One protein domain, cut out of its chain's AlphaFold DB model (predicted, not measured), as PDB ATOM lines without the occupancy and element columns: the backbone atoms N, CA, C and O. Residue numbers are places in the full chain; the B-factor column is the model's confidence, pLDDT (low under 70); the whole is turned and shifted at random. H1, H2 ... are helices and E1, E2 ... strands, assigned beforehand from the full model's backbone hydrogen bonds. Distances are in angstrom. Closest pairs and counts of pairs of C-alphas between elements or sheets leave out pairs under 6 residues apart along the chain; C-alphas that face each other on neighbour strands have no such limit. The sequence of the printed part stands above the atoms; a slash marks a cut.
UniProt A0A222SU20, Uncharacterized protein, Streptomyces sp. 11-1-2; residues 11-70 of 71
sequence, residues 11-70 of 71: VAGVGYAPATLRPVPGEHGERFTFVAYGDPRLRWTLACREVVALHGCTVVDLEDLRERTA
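Overview. This is residues 11 to 70 of the 71 residues of an uncharacterized protein of Streptomyces sp. 11-1-2 (UniProt A0A222SU20). A small two-stranded hairpin, E1 and E2, has residues 41 to 49 of the long helix H1 packed against it, while the rest of H1 leads away and the short helix H2 sticks out far off with its residues 63 to 69. Between the strands runs a long loop, residues 14 to 32, whose residues 15 to 16 pair antiparallel with residues 23 to 24. The 60 printed residues hold the order E1, E2, H1, H2, with an antiparallel sheet E1 - E2 and a mixed class of helices and strands. The whole is loose, with a radius of gyration of the C-alphas of 13.2 A, and elongated, spanning 42 by 25 by 18 A.

Along the chain. Find C-alpha 11 at (58.026, 32.259, -49.759), where E1, residues 11 to 13, begins. E2 is residues 33 to 36, 9.7 A long. Look next at C-alpha 41 at (57.130, 31.552, -39.503); from there H1 runs 21.3 A to residue 55. H2, residues 62 to 69, runs 10.3 A to C-alpha 69 at (26.118, 35.424, -32.738).

Arrangement. E1 and E2 are antiparallel at 151 degrees; look for N 33 and O 13, 2.8 A apart, and N 11 and O 35, 2.9 A apart, within hydrogen-bond range. The closest C-alphas of E1 and H1 are those of Gly 13 and Thr 45, 6.1 A apart. Those of E2 and H1 are Val 35 and Leu 42, 5.9 A apart. H2 is apart from E1, E2 and H1. In H1 and H2 every O i to N i+4 pair is within hydrogen-bond range.

Size, cuts and confidence. The C-alphas of Gly 38 and Ala 70 are the two farthest apart, at 42.6 A. The printed part has no cut. The link E1 to E2 is long. Residues 50 to 58 and 63 to 70 stand free. Look for pLDDT under 70 at residues 54 to 60 and 70.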
ATOM      1  N   VAL A  11      59.333  31.787 -49.284       83.62
ATOM      2  CA  VAL A  11      58.026  32.259 -49.759       83.62
ATOM      3  C   VAL A  11      57.836  33.746 -49.494       83.62
ATOM      4  O   VAL A  11      58.209  34.254 -48.440       83.62
ATOM      5  N   ALA A  12      57.193  34.439 -50.431       85.19
ATOM      6  CA  ALA A  12      56.597  35.743 -50.168       85.19
ATOM      7  C   ALA A  12      55.173  35.516 -49.652       85.19
ATOM      8  O   ALA A  12      54.368  34.854 -50.316       85.19
ATOM      9  N   GLY A  13      54.853  36.037 -48.472       81.94
ATOM     10  CA  GLY A  13      53.535  35.849 -47.878       81.94
ATOM     11  C   GLY A  13      53.132  36.979 -46.947       81.94
ATOM     12  O   GLY A  13      53.947  37.804 -46.543       81.94
ATOM     13  N   VAL A  14      51.845  37.026 -46.619       83.81
ATOM     14  CA  VAL A  14      51.330  37.952 -45.611       83.81
ATOM     15  C   VAL A  14      51.553  37.310 -44.245       83.81
ATOM     16  O   VAL A  14      51.114  36.184 -44.005       83.81
ATOM     17  N   GLY A  15      52.270  38.001 -43.360       80.75
ATOM     18  CA  GLY A  15      52.354  37.602 -41.959       80.75
ATOM     19  C   GLY A  15      51.022  37.881 -41.270       80.75
ATOM     20  O   GLY A  15      50.423  38.924 -41.506       80.75
ATOM     21  N   TYR A  16      50.555  36.977 -40.414       79.56
ATOM     22  CA  TYR A  16      49.326  37.174 -39.643       79.56
ATOM     23  C   TYR A  16      49.611  37.058 -38.154       79.56
ATOM     24  O   TYR A  16      50.289  36.122 -37.721       79.56
ATOM     25  N   ALA A  17      49.078  37.994 -37.369       79.31
ATOM     26  CA  ALA A  17      49.187  37.954 -35.918       79.31
ATOM     27  C   ALA A  17      48.385  36.754 -35.373       79.31
ATOM     28  O   ALA A  17      47.182  36.686 -35.628       79.31
ATOM     29  N   PRO A  18      48.987  35.827 -34.602       72.62
ATOM     30  CA  PRO A  18      48.296  34.607 -34.169       72.62
ATOM     31  C   PRO A  18      47.036  34.859 -33.334       72.62
ATOM     32  O   PRO A  18      46.082  34.097 -33.419       72.62
ATOM     33  N   ALA A  19      47.022  35.935 -32.543       77.06
ATOM     34  CA  ALA A  19      45.915  36.246 -31.640       77.06
ATOM     35  C   ALA A  19      44.688  36.858 -32.341       77.06
ATOM     36  O   ALA A  19      43.583  36.747 -31.825       77.06
ATOM     37  N   THR A  20      44.872  37.531 -33.480       75.19
ATOM     38  CA  THR A  20      43.801  38.314 -34.131       75.19
ATOM     39  C   THR A  20      43.565  37.929 -35.583       75.19
ATOM     40  O   THR A  20      42.609  38.407 -36.187       75.19
ATOM     41  N   LEU A  21      44.459  37.129 -36.170       73.06
ATOM     42  CA  LEU A  21      44.493  36.803 -37.597       73.06
ATOM     43  C   LEU A  21      44.460  38.042 -38.503       73.06
ATOM     44  O   LEU A  21      44.105  37.959 -39.678       73.06
ATOM     45  N   ARG A  22      44.858  39.205 -37.976       79.12
ATOM     46  CA  ARG A  22      45.011  40.421 -38.771       79.12
ATOM     47  C   ARG A  22      46.352  40.384 -39.507       79.12
ATOM     48  O   ARG A  22      47.340  39.904 -38.937       79.12
ATOM     49  N   PRO A  23      46.403  40.875 -40.757       80.44
ATOM     50  CA  PRO A  23      47.644  40.959 -41.505       80.44
ATOM     51  C   PRO A  23      48.609  41.925 -40.812       80.44
ATOM     52  O   PRO A  23      48.236  43.032 -40.421       80.44
ATOM     53  N   VAL A  24      49.851  41.487 -40.657       83.12
ATOM     54  CA  VAL A  24      50.965  42.289 -40.163       83.12
ATOM     55  C   VAL A  24      51.634  42.935 -41.378       83.12
ATOM     56  O   VAL A  24      51.876  42.231 -42.364       83.12
ATOM     57  N   PRO A  25      51.921  44.248 -41.344       79.69
ATOM     58  CA  PRO A  25      52.679  44.905 -42.402       79.69
ATOM     59  C   PRO A  25      54.004  44.181 -42.648       79.69
ATOM     60  O   PRO A  25      54.665  43.763 -41.694       79.69
ATOM     61  N   GLY A  26      54.386  44.036 -43.916       77.94
ATOM     62  CA  GLY A  26      55.704  43.530 -44.266       77.94
ATOM     63  C   GLY A  26      56.803  44.501 -43.850       77.94
ATOM     64  O   GLY A  26      56.560  45.668 -43.516       77.94
ATOM     65  N   GLU A  27      58.037  44.005 -43.868       80.12
ATOM     66  CA  GLU A  27      59.208  44.839 -43.618       80.12
ATOM     67  C   GLU A  27      59.217  46.035 -44.581       80.12
ATOM     68  O   GLU A  27      58.808  45.925 -45.733       80.12
ATOM     69  N   HIS A  28      59.639  47.202 -44.091       80.19
ATOM     70  CA  HIS A  28      59.703  48.443 -44.879       80.19
ATOM     71  C   HIS A  28      58.362  48.912 -45.480       80.19
ATOM     72  O   HIS A  28      58.344  49.705 -46.419       80.19
ATOM     73  N   GLY A  29      57.230  48.468 -44.921       75.00
ATOM     74  CA  GLY A  29      55.901  48.836 -45.417       75.00
ATOM     75  C   GLY A  29      55.474  48.050 -46.656       75.00
ATOM     76  O   GLY A  29      54.479  48.402 -47.293       75.00
ATOM     77  N   GLU A  30      56.198  46.984 -47.000       80.25
ATOM     78  CA  GLU A  30      55.807  46.108 -48.089       80.25
ATOM     79  C   GLU A  30      54.548  45.303 -47.752       80.25
ATOM     80  O   GLU A  30      54.214  45.016 -46.601       80.25
ATOM     81  N   ARG A  31      53.825  44.906 -48.801       77.00
ATOM     82  CA  ARG A  31      52.618  44.082 -48.659       77.00
ATOM     83  C   ARG A  31      52.937  42.651 -48.225       77.00
ATOM     84  O   ARG A  31      52.095  41.996 -47.617       77.00
ATOM     85  N   PHE A  32      54.123  42.163 -48.575       81.94
ATOM     86  CA  PHE A  32      54.548  40.795 -48.323       81.94
ATOM     87  C   PHE A  32      55.829  40.781 -47.503       81.94
ATOM     88  O   PHE A  32      56.670  41.664 -47.605       81.94
ATOM     89  N   THR A  33      55.961  39.749 -46.685       85.88
ATOM     90  CA  THR A  33      57.195  39.406 -45.986       85.88
ATOM     91  C   THR A  33      57.863  38.251 -46.715       85.88
ATOM     92  O   THR A  33      57.197  37.291 -47.117       85.88
ATOM     93  N   PHE A  34      59.179  38.344 -46.872       86.69
ATOM     94  CA  PHE A  34      60.019  37.283 -47.407       86.69
ATOM     95  C   PHE A  34      60.365  36.323 -46.262       86.69
ATOM     96  O   PHE A  34      61.027  36.708 -45.304       86.69
ATOM     97  N   VAL A  35      59.887  35.081 -46.331       87.31
ATOM     98  CA  VAL A  35      60.061  34.074 -45.274       87.31
ATOM     99  C   VAL A  35      60.923  32.934 -45.797       87.31
ATOM    100  O   VAL A  35      60.506  32.204 -46.698       87.31
ATOM    101  N   ALA A  36      62.119  32.775 -45.233       89.19
ATOM    102  CA  ALA A  36      63.064  31.740 -45.643       89.19
ATOM    103  C   ALA A  36      62.596  30.329 -45.247       89.19
ATOM    104  O   ALA A  36      61.865  30.158 -44.272       89.19
ATOM    105  N   TYR A  37      63.065  29.290 -45.948       85.94
ATOM    106  CA  TYR A  37      62.645  27.904 -45.669       85.94
ATOM    107  C   TYR A  37      62.983  27.396 -44.252       85.94
ATOM    108  O   TYR A  37      62.329  26.482 -43.754       85.94
ATOM    109  N   GLY A  38      63.986  27.988 -43.596       86.00
ATOM    110  CA  GLY A  38      64.349  27.682 -42.208       86.00
ATOM    111  C   GLY A  38      63.643  28.544 -41.159       86.00
ATOM    112  O   GLY A  38      63.808  28.292 -39.967       86.00
ATOM    113  N   ASP A  39      62.881  29.561 -41.570       88.12
ATOM    114  CA  ASP A  39      62.213  30.463 -40.633       88.12
ATOM    115  C   ASP A  39      61.010  29.744 -39.985       88.12
ATOM    116  O   ASP A  39      60.143  29.223 -40.698       88.12
ATOM    117  N   PRO A  40      60.895  29.725 -38.641       87.00
ATOM    118  CA  PRO A  40      59.739  29.168 -37.937       87.00
ATOM    119  C   PRO A  40      58.379  29.691 -38.426       87.00
ATOM    120  O   PRO A  40      57.373  28.984 -38.337       87.00
ATOM    121  N   ARG A  41      58.338  30.913 -38.968       84.94
ATOM    122  CA  ARG A  41      57.130  31.552 -39.503       84.94
ATOM    123  C   ARG A  41      56.631  30.896 -40.787       84.94
ATOM    124  O   ARG A  41      55.445  31.014 -41.076       84.94
ATOM    125  N   LEU A  42      57.475  30.159 -41.519       87.69
ATOM    126  CA  LEU A  42      57.131  29.551 -42.810       87.69
ATOM    127  C   LEU A  42      55.847  28.720 -42.739       87.69
ATOM    128  O   LEU A  42      54.952  28.884 -43.566       87.69
ATOM    129  N   ARG A  43      55.750  27.833 -41.741       86.44
ATOM    130  CA  ARG A  43      54.600  26.925 -41.595       86.44
ATOM    131  C   ARG A  43      53.306  27.704 -41.390       86.44
ATOM    132  O   ARG A  43      52.287  27.367 -41.980       86.44
ATOM    133  N   TRP A  44      53.372  28.763 -40.587       84.88
ATOM    134  CA  TRP A  44      52.234  29.632 -40.323       84.88
ATOM    135  C   TRP A  44      51.841  30.442 -41.561       84.88
ATOM    136  O   TRP A  44      50.671  30.477 -41.929       84.88
ATOM    137  N   THR A  45      52.816  31.017 -42.267       85.31
ATOM    138  CA  THR A  45      52.587  31.766 -43.508       85.31
ATOM    139  C   THR A  45      51.930  30.903 -44.589       85.31
ATOM    140  O   THR A  45      51.003  31.365 -45.256       85.31
ATOM    141  N   LEU A  46      52.366  29.650 -44.748       86.31
ATOM    142  CA  LEU A  46      51.754  28.702 -45.684       86.31
ATOM    143  C   LEU A  46      50.331  28.326 -45.265       86.31
ATOM    144  O   LEU A  46      49.426  28.428 -46.088       86.31
ATOM    145  N   ALA A  47      50.115  27.985 -43.992       84.00
ATOM    146  CA  ALA A  47      48.791  27.633 -43.482       84.00
ATOM    147  C   ALA A  47      47.780  28.779 -43.657       84.00
ATOM    148  O   ALA A  47      46.682  28.565 -44.164       84.00
ATOM    149  N   CYS A  48      48.151  30.017 -43.313       79.31
ATOM    150  CA  CYS A  48      47.281  31.176 -43.517       79.31
ATOM    151  C   CYS A  48      46.983  31.414 -45.001       79.31
ATOM    152  O   CYS A  48      45.839  31.693 -45.359       79.31
ATOM    153  N   ARG A  49      47.990  31.278 -45.874       79.06
ATOM    154  CA  ARG A  49      47.795  31.388 -47.324       79.06
ATOM    155  C   ARG A  49      46.816  30.331 -47.830       79.06
ATOM    156  O   ARG A  49      45.943  30.673 -48.620       79.06
ATOM    157  N   GLU A  50      46.959  29.083 -47.399       80.56
ATOM    158  CA  GLU A  50      46.071  27.989 -47.792       80.56
ATOM    159  C   GLU A  50      44.647  28.224 -47.302       80.56
ATOM    160  O   GLU A  50      43.732  28.156 -48.110       80.56
ATOM    161  N   VAL A  51      44.443  28.602 -46.038       75.44
ATOM    162  CA  VAL A  51      43.109  28.913 -45.495       75.44
ATOM    163  C   VAL A  51      42.430  30.041 -46.280       75.44
ATOM    164  O   VAL A  51      41.271  29.911 -46.673       75.44
ATOM    165  N   VAL A  52      43.151  31.130 -46.560       70.38
ATOM    166  CA  VAL A  52      42.622  32.255 -47.348       70.38
ATOM    167  C   VAL A  52      42.312  31.826 -48.786       70.38
ATOM    168  O   VAL A  52      41.254  32.170 -49.312       70.38
ATOM    169  N   ALA A  53      43.207  31.058 -49.417       71.94
ATOM    170  CA  ALA A  53      43.059  30.622 -50.803       71.94
ATOM    171  C   ALA A  53      41.964  29.559 -50.996       71.94
ATOM    172  O   ALA A  53      41.250  29.615 -51.993       71.94
ATOM    173  N   LEU A  54      41.819  28.608 -50.066       68.81
ATOM    174  CA  LEU A  54      40.837  27.523 -50.151       68.81
ATOM    175  C   LEU A  54      39.415  27.980 -49.829       68.81
ATOM    176  O   LEU A  54      38.474  27.406 -50.373       68.81
ATOM    177  N   HIS A  55      39.237  28.979 -48.960       58.50
ATOM    178  CA  HIS A  55      37.908  29.270 -48.420       58.50
ATOM    179  C   HIS A  55      37.351  30.662 -48.699       58.50
ATOM    180  O   HIS A  55      36.228  30.931 -48.283       58.50
ATOM    181  N   GLY A  56      38.066  31.555 -49.395       59.25
ATOM    182  CA  GLY A  56      37.585  32.935 -49.554       59.25
ATOM    183  C   GLY A  56      37.227  33.568 -48.200       59.25
ATOM    184  O   GLY A  56      36.323  34.396 -48.116       59.25
ATOM    185  N   CYS A  57      37.880  33.103 -47.126       62.59
ATOM    186  CA  CYS A  57      37.558  33.480 -45.766       62.59
ATOM    187  C   CYS A  57      37.844  34.965 -45.588       62.59
ATOM    188  O   CYS A  57      38.989  35.412 -45.672       62.59
ATOM    189  N   THR A  58      36.794  35.722 -45.304       63.97
ATOM    190  CA  THR A  58      36.927  37.098 -44.846       63.97
ATOM    191  C   THR A  58      37.407  37.076 -43.402       63.97
ATOM    192  O   THR A  58      36.839  36.372 -42.569       63.97
ATOM    193  N   VAL A  59      38.455  37.841 -43.100       65.50
ATOM    194  CA  VAL A  59      38.911  38.042 -41.720       65.50
ATOM    195  C   VAL A  59      37.761  38.656 -40.922       65.50
ATOM    196  O   VAL A  59      37.198  39.669 -41.337       65.50
ATOM    197  N   VAL A  60      37.416  38.041 -39.793       63.16
ATOM    198  CA  VAL A  60      36.393  38.536 -38.865       63.16
ATOM    199  C   VAL A  60      37.048  38.861 -37.535       63.16
ATOM    200  O   VAL A  60      37.918  38.127 -37.065       63.16
ATOM    201  N   ASP A  61      36.627  39.969 -36.939       73.62
ATOM    202  CA  ASP A  61      36.970  40.284 -35.562       73.62
ATOM    203  C   ASP A  61      36.140  39.400 -34.617       73.62
ATOM    204  O   ASP A  61      34.942  39.215 -34.833       73.62
ATOM    205  N   LEU A  62      36.776  38.804 -33.606       75.50
ATOM    206  CA  LEU A  62      36.107  37.850 -32.716       75.50
ATOM    207  C   LEU A  62      35.103  38.522 -31.775       75.50
ATOM    208  O   LEU A  62      34.121  37.880 -31.406       75.50
ATOM    209  N   GLU A  63      35.315  39.787 -31.410       76.06
ATOM    210  CA  GLU A  63      34.353  40.538 -30.601       76.06
ATOM    211  C   GLU A  63      33.123  40.902 -31.438       76.06
ATOM    212  O   GLU A  63      32.005  40.595 -31.029       76.06
ATOM    213  N   ASP A  64      33.321  41.398 -32.666       73.06
ATOM    214  CA  ASP A  64      32.229  41.637 -33.630       73.06
ATOM    215  C   ASP A  64      31.441  40.348 -33.925       73.06
ATOM    216  O   ASP A  64      30.210  40.325 -33.948       73.06
ATOM    217  N   LEU A  65      32.143  39.226 -34.103       77.81
ATOM    218  CA  LEU A  65      31.499  37.937 -34.338       77.81
ATOM    219  C   LEU A  65      30.681  37.480 -33.126       77.81
ATOM    220  O   LEU A  65      29.575  36.961 -33.301       77.81
ATOM    221  N   ARG A  66      31.198  37.672 -31.908       82.25
ATOM    222  CA  ARG A  66      30.494  37.330 -30.668       82.25
ATOM    223  C   ARG A  66      29.221  38.156 -30.520       82.25
ATOM    224  O   ARG A  66      28.175  37.590 -30.226       82.25
ATOM    225  N   GLU A  67      29.286  39.458 -30.785       80.44
ATOM    226  CA  GLU A  67      28.114  40.344 -30.771       80.44
ATOM    227  C   GLU A  67      27.056  39.923 -31.802       80.44
ATOM    228  O   GLU A  67      25.865  39.931 -31.507       80.44
ATOM    229  N   ARG A  68      27.474  39.475 -32.991       75.50
ATOM    230  CA  ARG A  68      26.565  39.021 -34.060       75.50
ATOM    231  C   ARG A  68      25.939  37.646 -33.835       75.50
ATOM    232  O   ARG A  68      24.948  37.325 -34.486       75.50
ATOM    233  N   THR A  69      26.548  36.813 -32.995       77.25
ATOM    234  CA  THR A  69      26.118  35.424 -32.738       77.25
ATOM    235  C   THR A  69      25.495  35.222 -31.359       77.25
ATOM    236  O   THR A  69      24.986  34.136 -31.081       77.25
ATOM    237  N   ALA A  70      25.487  36.256 -30.517       66.06
ATOM    238  CA  ALA A  70      24.722  36.288 -29.281       66.06
ATOM    239  C   ALA A  70      23.217  36.378 -29.607       66.06
ATOM    240  O   ALA A  70      22.681  37.464 -29.826       66.06
TER     241      ALA A  70